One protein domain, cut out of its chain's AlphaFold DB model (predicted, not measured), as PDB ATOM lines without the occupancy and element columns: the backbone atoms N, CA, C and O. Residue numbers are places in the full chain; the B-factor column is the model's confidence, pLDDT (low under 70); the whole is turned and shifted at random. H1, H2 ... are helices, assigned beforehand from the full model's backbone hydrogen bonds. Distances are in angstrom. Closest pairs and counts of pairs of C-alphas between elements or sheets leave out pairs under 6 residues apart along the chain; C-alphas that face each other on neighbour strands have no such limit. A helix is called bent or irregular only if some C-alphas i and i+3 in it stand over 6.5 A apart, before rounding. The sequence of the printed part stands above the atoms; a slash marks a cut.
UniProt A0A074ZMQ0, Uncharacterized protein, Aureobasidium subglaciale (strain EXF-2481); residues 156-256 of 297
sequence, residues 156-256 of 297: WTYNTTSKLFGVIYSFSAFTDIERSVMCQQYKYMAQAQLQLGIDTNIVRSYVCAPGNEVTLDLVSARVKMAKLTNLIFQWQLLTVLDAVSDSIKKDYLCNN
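What this domain is: This is residues 156 to 256 of the 297 residues of an uncharacterized protein of Aureobasidium subglaciale (strain EXF-2481) (UniProt A0A074ZMQ0). What shape does this model show? Helix H1 is the middle of a loose, elongated helical domain: the hairpin of H2 and H3 packs on it through H3, and the long helix H4 packs on another side of it, running the opposite way. H4 runs on past the beginning of H1 to a corner, where the short end helix H5 turns away. What is it built of? The printed part has 101 residues with five named helices, H1 to H5 in that order, and no named strand; the class is all helix. How spread out is it? It is loose, with a radius of gyration of the C-alphas of 17.4 A and spans of 55 by 31 by 18 A.

How they stand to each other: What does the first helix touch? H1, residues 156 to 171, touches H3, residues 200 to 207, the same way at a shallow tilt of 33 degrees, only just short of steep; their closest C-alphas, of Gly 166 and Val 203, are 4.3 A apart. H1 also touches H4, residues 218 to 245, opposite ways at a shallow tilt of 19 degrees, closest at the C-alphas of Leu 164 and Leu 228, 6.0 A. Where is the helical hairpin? H2, residues 176 to 195, and H3 form it, touching opposite ways at a shallow tilt of 16 degrees, with the C-alphas of Ala 190 and Thr 200 closest at 5.4 A. H2 is close to H1 but not clearly touching, and apart from H4. How does the last helix stand? H5, residues 247 to 256, touches H4 only at the corner, with residues 243 to 244 of H4 alone, at a steep tilt of 66 degrees; the C-alphas of Val 244 and Lys 250 are closest, 4.2 A apart. Are the helix backbones whole? In H1 and H5 every O i to N i+4 pair is within hydrogen-bond range; the figures are 10 of 16 in H2, 3 of 4 in H3 and 23 of 24 in H4.

Where its parts are: Where do the helices begin and end? H1 begins at C-alpha 156, (51.075, 11.350, -38.610), and measures 22.5 A; H4 begins at C-alpha 218, (59.528, 17.266, -15.508), and measures 40.8 A. H3 measures 10.2 A, and H5 measures 14.1 A and ends at C-alpha 256, (52.229, 36.863, -50.259). Is H2 even? It measures 28.4 A, has a kink of 61 degrees near residue 189, and is irregular, with C-alphas 188 and 191 7.3 A apart.

The domain as a whole: How far does it reach? The two C-alphas farthest apart, of Ile 177 and Asn 255, are 55.6 A apart. Are there cuts or long links? The printed part has no cut and no long link; H3 to H4 is short, with 10 residues, and the other links are tight. Where is confidence low? The mean pLDDT of the printed part is 75.3, and residues 210 to 215 and 237 to 256 are under 70.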
ATOM      1  N   TRP A 156      49.881  11.021 -39.366       76.75
ATOM      2  CA  TRP A 156      51.075  11.350 -38.610       76.75
ATOM      3  C   TRP A 156      50.862  12.582 -37.720       76.75
ATOM      4  O   TRP A 156      51.183  12.523 -36.525       76.75
ATOM      5  N   THR A 157      50.281  13.667 -38.246       71.62
ATOM      6  CA  THR A 157      49.972  14.881 -37.466       71.62
ATOM      7  C   THR A 157      48.952  14.580 -36.373       71.62
ATOM      8  O   THR A 157      49.120  14.996 -35.221       71.62
ATOM      9  N   TYR A 158      47.936  13.782 -36.702       76.38
ATOM     10  CA  TYR A 158      46.925  13.296 -35.766       76.38
ATOM     11  C   TYR A 158      47.551  12.486 -34.617       76.38
ATOM     12  O   TYR A 158      47.375  12.808 -33.434       76.38
ATOM     13  N   ASN A 159      48.380  11.490 -34.939       84.44
ATOM     14  CA  ASN A 159      49.042  10.652 -33.938       84.44
ATOM     15  C   ASN A 159      50.043  11.438 -33.084       84.44
ATOM     16  O   ASN A 159      50.166  11.195 -31.881       84.44
ATOM     17  N   THR A 160      50.769  12.386 -33.676       83.81
ATOM     18  CA  THR A 160      51.757  13.204 -32.958       83.81
ATOM     19  C   THR A 160      51.080  14.198 -32.014       83.81
ATOM     20  O   THR A 160      51.509  14.325 -30.866       83.81
ATOM     21  N   THR A 161      49.970  14.809 -32.434       85.44
ATOM     22  CA  THR A 161      49.130  15.654 -31.566       85.44
ATOM     23  C   THR A 161      48.553  14.846 -30.403       85.44
ATOM     24  O   THR A 161      48.594  15.284 -29.256       85.44
ATOM     25  N   SER A 162      48.116  13.612 -30.669       87.25
ATOM     26  CA  SER A 162      47.612  12.693 -29.641       87.25
ATOM     27  C   SER A 162      48.691  12.310 -28.620       87.25
ATOM     28  O   SER A 162      48.426  12.276 -27.419       87.25
ATOM     29  N   LYS A 163      49.939  12.092 -29.063       90.44
ATOM     30  CA  LYS A 163      51.091  11.886 -28.164       90.44
ATOM     31  C   LYS A 163      51.366  13.125 -27.315       90.44
ATOM     32  O   LYS A 163      51.641  12.979 -26.128       90.44
ATOM     33  N   LEU A 164      51.303  14.322 -27.905       89.75
ATOM     34  CA  LEU A 164      51.541  15.575 -27.183       89.75
ATOM     35  C   LEU A 164      50.497  15.775 -26.084       89.75
ATOM     36  O   LEU A 164      50.868  16.016 -24.937       89.75
ATOM     37  N   PHE A 165      49.215  15.585 -26.407       90.19
ATOM     38  CA  PHE A 165      48.149  15.613 -25.410       90.19
ATOM     39  C   PHE A 165      48.375  14.557 -24.323       90.19
ATOM     40  O   PHE A 165      48.296  14.874 -23.142       90.19
ATOM     41  N   GLY A 166      48.722  13.323 -24.705       89.19
ATOM     42  CA  GLY A 166      49.010  12.248 -23.757       89.19
ATOM     43  C   GLY A 166      50.152  12.567 -22.794       89.19
ATOM     44  O   GLY A 166      50.030  12.262 -21.615       89.19
ATOM     45  N   VAL A 167      51.214  13.230 -23.262       89.44
ATOM     46  CA  VAL A 167      52.329  13.705 -22.424       89.44
ATOM     47  C   VAL A 167      51.874  14.775 -21.430       89.44
ATOM     48  O   VAL A 167      52.178  14.666 -20.246       89.44
ATOM     49  N   ILE A 168      51.147  15.799 -21.889       89.62
ATOM     50  CA  ILE A 168      50.697  16.904 -21.025       89.62
ATOM     51  C   ILE A 168      49.679  16.392 -19.997       89.62
ATOM     52  O   ILE A 168      49.768  16.692 -18.805       89.62
ATOM     53  N   TYR A 169      48.730  15.575 -20.450       88.38
ATOM     54  CA  TYR A 169      47.694  15.010 -19.599       88.38
ATOM     55  C   TYR A 169      48.258  13.975 -18.619       88.38
ATOM     56  O   TYR A 169      47.831  13.950 -17.478       88.38
ATOM     57  N   SER A 170      49.250  13.155 -18.981       86.94
ATOM     58  CA  SER A 170      49.841  12.212 -18.018       86.94
ATOM     59  C   SER A 170      50.749  12.888 -16.987       86.94
ATOM     60  O   SER A 170      50.767  12.453 -15.838       86.94
ATOM     61  N   PHE A 171      51.447  13.971 -17.357       87.62
ATOM     62  CA  PHE A 171      52.269  14.779 -16.438       87.62
ATOM     63  C   PHE A 171      51.460  15.400 -15.291       87.62
ATOM     64  O   PHE A 171      51.983  15.761 -14.245       87.62
ATOM     65  N   SER A 172      50.156  15.511 -15.498       84.88
ATOM     66  CA  SER A 172      49.203  16.036 -14.534       84.88
ATOM     67  C   SER A 172      49.096  15.180 -13.259       84.88
ATOM     68  O   SER A 172      48.645  15.660 -12.227       84.88
ATOM     69  N   ALA A 173      49.501  13.908 -13.309       83.81
ATOM     70  CA  ALA A 173      49.527  13.042 -12.139       83.81
ATOM     71  C   ALA A 173      50.865  13.146 -11.393       83.81
ATOM     72  O   ALA A 173      51.923  12.859 -11.955       83.81
ATOM     73  N   PHE A 174      50.812  13.473 -10.103       77.56
ATOM     74  CA  PHE A 174      51.968  13.526  -9.208       77.56
ATOM     75  C   PHE A 174      52.329  12.143  -8.659       77.56
ATOM     76  O   PHE A 174      53.494  11.846  -8.382       77.56
ATOM     77  N   THR A 175      51.327  11.274  -8.520       79.81
ATOM     78  CA  THR A 175      51.492   9.910  -8.009       79.81
ATOM     79  C   THR A 175      50.932   8.858  -8.962       79.81
ATOM     80  O   THR A 175      50.068   9.122  -9.798       79.81
ATOM     81  N   ASP A 176      51.370   7.611  -8.785       81.00
ATOM     82  CA  ASP A 176      50.795   6.470  -9.505       81.00
ATOM     83  C   ASP A 176      49.302   6.273  -9.207       81.00
ATOM     84  O   ASP A 176      48.555   5.801 -10.067       81.00
ATOM     85  N   ILE A 177      48.849   6.665  -8.010       83.62
ATOM     86  CA  ILE A 177      47.436   6.604  -7.620       83.62
ATOM     87  C   ILE A 177      46.630   7.598  -8.451       83.62
ATOM     88  O   ILE A 177      45.638   7.215  -9.066       83.62
ATOM     89  N   GLU A 178      47.075   8.850  -8.520       82.44
ATOM     90  CA  GLU A 178      46.421   9.888  -9.318       82.44
ATOM     91  C   GLU A 178      46.406   9.509 -10.797       82.44
ATOM     92  O   GLU A 178      45.357   9.557 -11.435       82.44
ATOM     93  N   ARG A 179      47.525   9.005 -11.328       83.38
ATOM     94  CA  ARG A 179      47.601   8.520 -12.711       83.38
ATOM     95  C   ARG A 179      46.624   7.370 -12.968       83.38
ATOM     96  O   ARG A 179      45.965   7.339 -14.007       83.38
ATOM     97  N   SER A 180      46.487   6.444 -12.020       84.31
ATOM     98  CA  SER A 180      45.511   5.351 -12.089       84.31
ATOM     99  C   SER A 180      44.069   5.873 -12.098       84.31
ATOM    100  O   SER A 180      43.263   5.440 -12.926       84.31
ATOM    101  N   VAL A 181      43.750   6.861 -11.254       84.69
ATOM    102  CA  VAL A 181      42.443   7.540 -11.255       84.69
ATOM    103  C   VAL A 181      42.199   8.235 -12.595       84.69
ATOM    104  O   VAL A 181      41.152   8.018 -13.208       84.69
ATOM    105  N   MET A 182      43.179   8.980 -13.113       85.44
ATOM    106  CA  MET A 182      43.103   9.620 -14.427       85.44
ATOM    107  C   MET A 182      42.876   8.594 -15.542       85.44
ATOM    108  O   MET A 182      42.038   8.816 -16.412       85.44
ATOM    109  N   CYS A 183      43.554   7.444 -15.510       86.81
ATOM    110  CA  CYS A 183      43.355   6.359 -16.472       86.81
ATOM    111  C   CYS A 183      41.924   5.793 -16.434       86.81
ATOM    112  O   CYS A 183      41.316   5.540 -17.483       86.81
ATOM    113  N   GLN A 184      41.364   5.605 -15.235       85.31
ATOM    114  CA  GLN A 184      39.984   5.147 -15.065       85.31
ATOM    115  C   GLN A 184      38.988   6.186 -15.594       85.31
ATOM    116  O   GLN A 184      38.089   5.841 -16.367       85.31
ATOM    117  N   GLN A 185      39.191   7.459 -15.248       82.00
ATOM    118  CA  GLN A 185      38.364   8.577 -15.705       82.00
ATOM    119  C   GLN A 185      38.453   8.781 -17.222       82.00
ATOM    120  O   GLN A 185      37.449   9.067 -17.876       82.00
ATOM    121  N   TYR A 186      39.621   8.537 -17.818       82.88
ATOM    122  CA  TYR A 186      39.851   8.704 -19.252       82.88
ATOM    123  C   TYR A 186      38.905   7.860 -20.120       82.88
ATOM    124  O   TYR A 186      38.558   8.249 -21.236       82.88
ATOM    125  N   LYS A 187      38.410   6.721 -19.611       79.50
ATOM    126  CA  LYS A 187      37.396   5.906 -20.306       79.50
ATOM    127  C   LYS A 187      36.150   6.726 -20.670       79.50
ATOM    128  O   LYS A 187      35.544   6.491 -21.716       79.50
ATOM    129  N   TYR A 188      35.784   7.696 -19.835       79.81
ATOM    130  CA  TYR A 188      34.647   8.575 -20.081       79.81
ATOM    131  C   TYR A 188      34.980   9.684 -21.089       79.81
ATOM    132  O   TYR A 188      34.093  10.107 -21.818       79.81
ATOM    133  N   MET A 189      36.239  10.083 -21.251       80.69
ATOM    134  CA  MET A 189      36.646  11.117 -22.217       80.69
ATOM    135  C   MET A 189      36.860  10.583 -23.642       80.69
ATOM    136  O   MET A 189      36.611  11.291 -24.615       80.69
ATOM    137  N   ALA A 190      37.235   9.307 -23.772       78.62
ATOM    138  CA  ALA A 190      37.719   8.721 -25.023       78.62
ATOM    139  C   ALA A 190      36.826   9.000 -26.255       78.62
ATOM    140  O   ALA A 190      37.291   9.480 -27.285       78.62
ATOM    141  N   GLN A 191      35.518   8.754 -26.166       76.06
ATOM    142  CA  GLN A 191      34.631   8.939 -27.322       76.06
ATOM    143  C   GLN A 191      34.543  10.398 -27.795       76.06
ATOM    144  O   GLN A 191      34.472  10.641 -28.996       76.06
ATOM    145  N   ALA A 192      34.555  11.358 -26.868       78.31
ATOM    146  CA  ALA A 192      34.519  12.778 -27.201       78.31
ATOM    147  C   ALA A 192      35.856  13.235 -27.810       78.31
ATOM    148  O   ALA A 192      35.882  14.026 -28.744       78.31
ATOM    149  N   GLN A 193      36.971  12.654 -27.372       78.88
ATOM    150  CA  GLN A 193      38.301  12.949 -27.906       78.88
ATOM    151  C   GLN A 193      38.510  12.506 -29.350       78.88
ATOM    152  O   GLN A 193      39.150  13.226 -30.110       78.88
ATOM    153  N   LEU A 194      37.904  11.391 -29.766       77.81
ATOM    154  CA  LEU A 194      37.913  11.003 -31.179       77.81
ATOM    155  C   LEU A 194      37.289  12.095 -32.063       77.81
ATOM    156  O   LEU A 194      37.795  12.382 -33.142       77.81
ATOM    157  N   GLN A 195      36.237  12.759 -31.579       78.44
ATOM    158  CA  GLN A 195      35.596  13.876 -32.284       78.44
ATOM    159  C   GLN A 195      36.452  15.153 -32.281       78.44
ATOM    160  O   GLN A 195      36.267  16.012 -33.138       78.44
ATOM    161  N   LEU A 196      37.404  15.271 -31.351       76.06
ATOM    162  CA  LEU A 196      38.389  16.357 -31.298       76.06
ATOM    163  C   LEU A 196      39.648  16.077 -32.126       76.06
ATOM    164  O   LEU A 196      40.565  16.896 -32.125       76.06
ATOM    165  N   GLY A 197      39.723  14.932 -32.803       75.81
ATOM    166  CA  GLY A 197      40.930  14.558 -33.521       75.81
ATOM    167  C   GLY A 197      42.047  14.041 -32.598       75.81
ATOM    168  O   GLY A 197      43.218  14.307 -32.861       75.81
ATOM    169  N   ILE A 198      41.704  13.331 -31.514       81.88
ATOM    170  CA  ILE A 198      42.661  12.722 -30.578       81.88
ATOM    171  C   ILE A 198      42.499  11.197 -30.558       81.88
ATOM    172  O   ILE A 198      41.443  10.666 -30.199       81.88
ATOM    173  N   ASP A 199      43.588  10.483 -30.844       84.62
ATOM    174  CA  ASP A 199      43.668   9.031 -30.732       84.62
ATOM    175  C   ASP A 199      43.710   8.601 -29.266       84.62
ATOM    176  O   ASP A 199      44.700   8.750 -28.540       84.62
ATOM    177  N   THR A 200      42.610   8.000 -28.839       84.06
ATOM    178  CA  THR A 200      42.434   7.566 -27.457       84.06
ATOM    179  C   THR A 200      43.341   6.410 -27.057       84.06
ATOM    180  O   THR A 200      43.687   6.316 -25.882       84.06
ATOM    181  N   ASN A 201      43.756   5.549 -27.988       86.19
ATOM    182  CA  ASN A 201      44.672   4.448 -27.696       86.19
ATOM    183  C   ASN A 201      46.080   4.981 -27.454       86.19
ATOM    184  O   ASN A 201      46.750   4.537 -26.520       86.19
ATOM    185  N   ILE A 202      46.499   5.971 -28.248       88.19
ATOM    186  CA  ILE A 202      47.772   6.659 -28.038       88.19
ATOM    187  C   ILE A 202      47.773   7.334 -26.676       88.19
ATOM    188  O   ILE A 202      48.666   7.074 -25.888       88.19
ATOM    189  N   VAL A 203      46.775   8.151 -26.347       88.12
ATOM    190  CA  VAL A 203      46.762   8.833 -25.044       88.12
ATOM    191  C   VAL A 203      46.703   7.833 -23.886       88.12
ATOM    192  O   VAL A 203      47.425   7.989 -22.901       88.12
ATOM    193  N   ARG A 204      45.917   6.755 -24.011       86.94
ATOM    194  CA  ARG A 204      45.877   5.684 -23.003       86.94
ATOM    195  C   ARG A 204      47.235   5.028 -22.795       86.94
ATOM    196  O   ARG A 204      47.510   4.648 -21.665       86.94
ATOM    197  N   SER A 205      48.096   4.915 -23.804       87.38
ATOM    198  CA  SER A 205      49.437   4.354 -23.592       87.38
ATOM    199  C   SER A 205      50.340   5.254 -22.742       87.38
ATOM    200  O   SER A 205      51.266   4.743 -22.129       87.38
ATOM    201  N   TYR A 206      50.044   6.556 -22.630       87.50
ATOM    202  CA  TYR A 206      50.740   7.471 -21.712       87.50
ATOM    203  C   TYR A 206      50.106   7.500 -20.319       87.50
ATOM    204  O   TYR A 206      50.815   7.584 -19.318       87.50
ATOM    205  N   VAL A 207      48.775   7.456 -20.243       86.06
ATOM    206  CA  VAL A 207      48.038   7.612 -18.975       86.06
ATOM    207  C   VAL A 207      47.899   6.283 -18.227       86.06
ATOM    208  O   VAL A 207      47.909   6.260 -17.004       86.06
ATOM    209  N   CYS A 208      47.770   5.171 -18.948       85.81
ATOM    210  CA  CYS A 208      47.450   3.847 -18.409       85.81
ATOM    211  C   CYS A 208      48.610   2.840 -18.503       85.81
ATOM    212  O   CYS A 208      48.363   1.638 -18.376       85.81
ATOM    213  N   ALA A 209      49.843   3.283 -18.779       77.50
ATOM    214  CA  ALA A 209      50.996   2.387 -18.881       77.50
ATOM    215  C   ALA A 209      51.167   1.560 -17.585       77.50
ATOM    216  O   ALA A 209      51.226   2.143 -16.498       77.50
ATOM    217  N   PRO A 210      51.216   0.216 -17.659       58.34
ATOM    218  CA  PRO A 210      51.350  -0.623 -16.475       58.34
ATOM    219  C   PRO A 210      52.786  -0.614 -15.925       58.34
ATOM    220  O   PRO A 210      53.706  -1.047 -16.610       58.34
ATOM    221  N   GLY A 211      52.939  -0.224 -14.653       50.91
ATOM    222  CA  GLY A 211      54.120  -0.483 -13.815       50.91
ATOM    223  C   GLY A 211      55.321   0.450 -14.028       50.91
ATOM    224  O   GLY A 211      55.781   0.612 -15.146       50.91
ATOM    225  N   ASN A 212      55.845   1.002 -12.924       41.84
ATOM    226  CA  ASN A 212      57.183   1.580 -12.673       41.84
ATOM    227  C   ASN A 212      57.846   2.533 -13.691       41.84
ATOM    228  O   ASN A 212      58.914   3.063 -13.379       41.84
ATOM    229  N   GLU A 213      57.263   2.825 -14.854       49.84
ATOM    230  CA  GLU A 213      57.583   4.048 -15.580       49.84
ATOM    231  C   GLU A 213      57.049   5.184 -14.720       49.84
ATOM    232  O   GLU A 213      55.851   5.490 -14.723       49.84
ATOM    233  N   VAL A 214      57.960   5.690 -13.887       52.75
ATOM    234  CA  VAL A 214      57.837   6.858 -13.022       52.75
ATOM    235  C   VAL A 214      56.918   7.863 -13.705       52.75
ATOM    236  O   VAL A 214      57.037   8.089 -14.915       52.75
ATOM    237  N   THR A 215      55.976   8.419 -12.939       64.06
ATOM    238  CA  THR A 215      55.303   9.677 -13.282       64.06
ATOM    239  C   THR A 215      56.251  10.534 -14.107       64.06
ATOM    240  O   THR A 215      57.404  10.720 -13.720       64.06
ATOM    241  N   LEU A 216      55.819  10.902 -15.316       78.06
ATOM    242  CA  LEU A 216      56.713  11.461 -16.322       78.06
ATOM    243  C   LEU A 216      57.462  12.638 -15.690       78.06
ATOM    244  O   LEU A 216      56.839  13.648 -15.380       78.06
ATOM    245  N   ASP A 217      58.763  12.497 -15.429       84.56
ATOM    246  CA  ASP A 217      59.471  13.539 -14.697       84.56
ATOM    247  C   ASP A 217      59.491  14.825 -15.529       84.56
ATOM    248  O   ASP A 217      59.384  14.801 -16.762       84.56
ATOM    249  N   LEU A 218      59.639  15.966 -14.858       85.44
ATOM    250  CA  LEU A 218      59.528  17.266 -15.508       85.44
ATOM    251  C   LEU A 218      60.494  17.439 -16.691       85.44
ATOM    252  O   LEU A 218      60.135  18.038 -17.709       85.44
ATOM    253  N   VAL A 219      61.714  16.909 -16.587       87.69
ATOM    254  CA  VAL A 219      62.712  17.023 -17.654       87.69
ATOM    255  C   VAL A 219      62.284  16.171 -18.844       87.69
ATOM    256  O   VAL A 219      62.231  16.676 -19.970       87.69
ATOM    257  N   SER A 220      61.903  14.916 -18.607       86.69
ATOM    258  CA  SER A 220      61.395  14.018 -19.651       86.69
ATOM    259  C   SER A 220      60.146  14.571 -20.338       86.69
ATOM    260  O   SER A 220      60.036  14.503 -21.567       86.69
ATOM    261  N   ALA A 221      59.225  15.156 -19.573       87.12
ATOM    262  CA  ALA A 221      58.007  15.769 -20.086       87.12
ATOM    263  C   ALA A 221      58.317  16.959 -20.998       87.12
ATOM    264  O   ALA A 221      57.888  16.971 -22.154       87.12
ATOM    265  N   ARG A 222      59.150  17.904 -20.542       87.00
ATOM    266  CA  ARG A 222      59.574  19.065 -21.343       87.00
ATOM    267  C   ARG A 222      60.306  18.649 -22.622       87.00
ATOM    268  O   ARG A 222      60.018  19.189 -23.689       87.00
ATOM    269  N   VAL A 223      61.205  17.663 -22.552       85.19
ATOM    270  CA  VAL A 223      61.924  17.145 -23.732       85.19
ATOM    271  C   VAL A 223      60.955  16.522 -24.739       85.19
ATOM    272  O   VAL A 223      61.046  16.806 -25.937       85.19
ATOM    273  N   LYS A 224      60.006  15.698 -24.280       87.88
ATOM    274  CA  LYS A 224      58.987  15.094 -25.152       87.88
ATOM    275  C   LYS A 224      58.066  16.152 -25.756       87.88
ATOM    276  O   LYS A 224      57.835  16.101 -26.962       87.88
ATOM    277  N   MET A 225      57.600  17.125 -24.971       88.00
ATOM    278  CA  MET A 225      56.773  18.232 -25.462       88.00
ATOM    279  C   MET A 225      57.489  19.043 -26.538       88.00
ATOM    280  O   MET A 225      56.932  19.240 -27.615       88.00
ATOM    281  N   ALA A 226      58.734  19.458 -26.291       81.12
ATOM    282  CA  ALA A 226      59.522  20.208 -27.264       81.12
ATOM    283  C   ALA A 226      59.732  19.403 -28.558       81.12
ATOM    284  O   ALA A 226      59.535  19.925 -29.655       81.12
ATOM    285  N   LYS A 227      60.070  18.111 -28.441       82.44
ATOM    286  CA  LYS A 227      60.231  17.221 -29.597       82.44
ATOM    287  C   LYS A 227      58.941  17.102 -30.406       82.44
ATOM    288  O   LYS A 227      58.986  17.281 -31.616       82.44
ATOM    289  N   LEU A 228      57.816  16.798 -29.759       84.06
ATOM    290  CA  LEU A 228      56.523  16.600 -30.423       84.06
ATOM    291  C   LEU A 228      56.003  17.897 -31.055       84.06
ATOM    292  O   LEU A 228      55.522  17.866 -32.180       84.06
ATOM    293  N   THR A 229      56.173  19.037 -30.385       81.69
ATOM    294  CA  THR A 229      55.770  20.354 -30.907       81.69
ATOM    295  C   THR A 229      56.590  20.748 -32.139       81.69
ATOM    296  O   THR A 229      56.030  21.210 -33.129       81.69
ATOM    297  N   ASN A 230      57.908  20.511 -32.129       77.06
ATOM    298  CA  ASN A 230      58.759  20.743 -33.304       77.06
ATOM    299  C   ASN A 230      58.401  19.816 -34.468       77.06
ATOM    300  O   ASN A 230      58.402  20.237 -35.618       77.06
ATOM    301  N   LEU A 231      58.089  18.561 -34.159       77.12
ATOM    302  CA  LEU A 231      57.655  17.556 -35.118       77.12
ATOM    303  C   LEU A 231      56.338  17.971 -35.802       77.12
ATOM    304  O   LEU A 231      56.269  17.954 -37.030       77.12
ATOM    305  N   ILE A 232      55.335  18.407 -35.035       78.25
ATOM    306  CA  ILE A 232      54.073  18.946 -35.572       78.25
ATOM    307  C   ILE A 232      54.350  20.150 -36.476       78.25
ATOM    308  O   ILE A 232      53.877  20.179 -37.608       78.25
ATOM    309  N   PHE A 233      55.167  21.101 -36.017       77.31
ATOM    310  CA  PHE A 233      55.523  22.282 -36.802       77.31
ATOM    311  C   PHE A 233      56.209  21.927 -38.128       77.31
ATOM    312  O   PHE A 233      55.829  22.447 -39.174       77.31
ATOM    313  N   GLN A 234      57.201  21.030 -38.102       70.38
ATOM    314  CA  GLN A 234      57.917  20.585 -39.299       70.38
ATOM    315  C   GLN A 234      56.972  19.950 -40.317       70.38
ATOM    316  O   GLN A 234      57.062  20.267 -41.497       70.38
ATOM    317  N   TRP A 235      56.052  19.092 -39.874       70.81
ATOM    318  CA  TRP A 235      55.099  18.465 -40.786       70.81
ATOM    319  C   TRP A 235      54.059  19.434 -41.313       70.81
ATOM    320  O   TRP A 235      53.816  19.430 -42.510       70.81
ATOM    321  N   GLN A 236      53.519  20.321 -40.478       72.69
ATOM    322  CA  GLN A 236      52.628  21.380 -40.950       72.69
ATOM    323  C   GLN A 236      53.325  22.263 -41.988       72.69
ATOM    324  O   GLN A 236      52.740  22.577 -43.020       72.69
ATOM    325  N   LEU A 237      54.595  22.604 -41.759       69.56
ATOM    326  CA  LEU A 237      55.405  23.330 -42.726       69.56
ATOM    327  C   LEU A 237      55.589  22.521 -44.018       69.56
ATOM    328  O   LEU A 237      55.400  23.071 -45.095       69.56
ATOM    329  N   LEU A 238      55.897  21.224 -43.936       62.31
ATOM    330  CA  LEU A 238      56.008  20.353 -45.109       62.31
ATOM    331  C   LEU A 238      54.687  20.221 -45.868       62.31
ATOM    332  O   LEU A 238      54.715  20.299 -47.082       62.31
ATOM    333  N   THR A 239      53.541  20.084 -45.201       64.12
ATOM    334  CA  THR A 239      52.221  20.046 -45.851       64.12
ATOM    335  C   THR A 239      51.922  21.357 -46.569       64.12
ATOM    336  O   THR A 239      51.403  21.362 -47.681       64.12
ATOM    337  N   VAL A 240      52.279  22.482 -45.949       60.81
ATOM    338  CA  VAL A 240      52.186  23.801 -46.577       60.81
ATOM    339  C   VAL A 240      53.093  23.890 -47.804       60.81
ATOM    340  O   VAL A 240      52.666  24.428 -48.819       60.81
ATOM    341  N   LEU A 241      54.313  23.353 -47.737       56.47
ATOM    342  CA  LEU A 241      55.261  23.332 -48.856       56.47
ATOM    343  C   LEU A 241      54.875  22.332 -49.947       56.47
ATOM    344  O   LEU A 241      55.081  22.602 -51.120       56.47
ATOM    345  N   ASP A 242      54.289  21.196 -49.600       52.09
ATOM    346  CA  ASP A 242      53.757  20.234 -50.561       52.09
ATOM    347  C   ASP A 242      52.546  20.832 -51.279       52.09
ATOM    348  O   ASP A 242      52.403  20.699 -52.490       52.09
ATOM    349  N   ALA A 243      51.751  21.653 -50.587       49.91
ATOM    350  CA  ALA A 243      50.762  22.506 -51.228       49.91
ATOM    351  C   ALA A 243      51.384  23.576 -52.156       49.91
ATOM    352  O   ALA A 243      50.669  24.096 -52.997       49.91
ATOM    353  N   VAL A 244      52.688  23.881 -52.089       45.72
ATOM    354  CA  VAL A 244      53.413  24.704 -53.093       45.72
ATOM    355  C   VAL A 244      53.714  23.895 -54.368       45.72
ATOM    356  O   VAL A 244      54.113  24.461 -55.380       45.72
ATOM    357  N   SER A 245      53.524  22.573 -54.393       44.97
ATOM    358  CA  SER A 245      53.566  21.809 -55.654       44.97
ATOM    359  C   SER A 245      52.307  22.021 -56.514       44.97
ATOM    360  O   SER A 245      52.330  21.802 -57.726       44.97
ATOM    361  N   ASP A 246      51.230  22.526 -55.905       51.19
ATOM    362  CA  ASP A 246      50.019  23.019 -56.560       51.19
ATOM    363  C   ASP A 246      50.276  24.452 -57.053       51.19
ATOM    364  O   ASP A 246      50.493  25.370 -56.261       51.19
ATOM    365  N   SER A 247      50.290  24.643 -58.377       52.91
ATOM    366  CA  SER A 247      50.702  25.904 -59.009       52.91
ATOM    367  C   SER A 247      49.878  27.109 -58.551       52.91
ATOM    368  O   SER A 247      50.429  28.194 -58.398       52.91
ATOM    369  N   ILE A 248      48.590  26.928 -58.248       53.31
ATOM    370  CA  ILE A 248      47.708  28.013 -57.794       53.31
ATOM    371  C   ILE A 248      48.095  28.456 -56.380       53.31
ATOM    372  O   ILE A 248      48.172  29.649 -56.079       53.31
ATOM    373  N   LYS A 249      48.360  27.494 -55.495       51.41
ATOM    374  CA  LYS A 249      48.765  27.763 -54.110       51.41
ATOM    375  C   LYS A 249      50.206  28.251 -54.026       51.41
ATOM    376  O   LYS A 249      50.495  29.104 -53.190       51.41
ATOM    377  N   LYS A 250      51.082  27.771 -54.910       51.50
ATOM    378  CA  LYS A 250      52.440  28.283 -55.111       51.50
ATOM    379  C   LYS A 250      52.438  29.749 -55.486       51.50
ATOM    380  O   LYS A 250      53.054  30.542 -54.785       51.50
ATOM    381  N   ASP A 251      51.710  30.110 -56.538       54.34
ATOM    382  CA  ASP A 251      51.611  31.494 -56.993       54.34
ATOM    383  C   ASP A 251      51.039  32.378 -55.879       54.34
ATOM    384  O   ASP A 251      51.537  33.470 -55.623       54.34
ATOM    385  N   TYR A 252      50.044  31.888 -55.135       50.38
ATOM    386  CA  TYR A 252      49.516  32.598 -53.972       50.38
ATOM    387  C   TYR A 252      50.555  32.773 -52.853       50.38
ATOM    388  O   TYR A 252      50.718  33.881 -52.345       50.38
ATOM    389  N   LEU A 253      51.278  31.717 -52.474       51.78
ATOM    390  CA  LEU A 253      52.312  31.777 -51.439       51.78
ATOM    391  C   LEU A 253      53.457  32.709 -51.851       51.78
ATOM    392  O   LEU A 253      53.868  33.542 -51.050       51.78
ATOM    393  N   CYS A 254      53.892  32.656 -53.107       54.91
ATOM    394  CA  CYS A 254      54.957  33.503 -53.642       54.91
ATOM    395  C   CYS A 254      54.570  34.972 -53.802       54.91
ATOM    396  O   CYS A 254      55.418  35.841 -53.644       54.91
ATOM    397  N   ASN A 255      53.294  35.266 -54.043       51.94
ATOM    398  CA  ASN A 255      52.793  36.641 -54.081       51.94
ATOM    399  C   ASN A 255      52.551  37.241 -52.683       51.94
ATOM    400  O   ASN A 255      52.282  38.437 -52.570       51.94
ATOM    401  N   ASN A 256      52.589  36.430 -51.616       47.00
ATOM    402  CA  ASN A 256      52.229  36.863 -50.259       47.00
ATOM    403  C   ASN A 256      53.323  36.633 -49.200       47.00
ATOM    404  O   ASN A 256      53.210  37.170 -48.093       47.00
TER     405      ASN A 256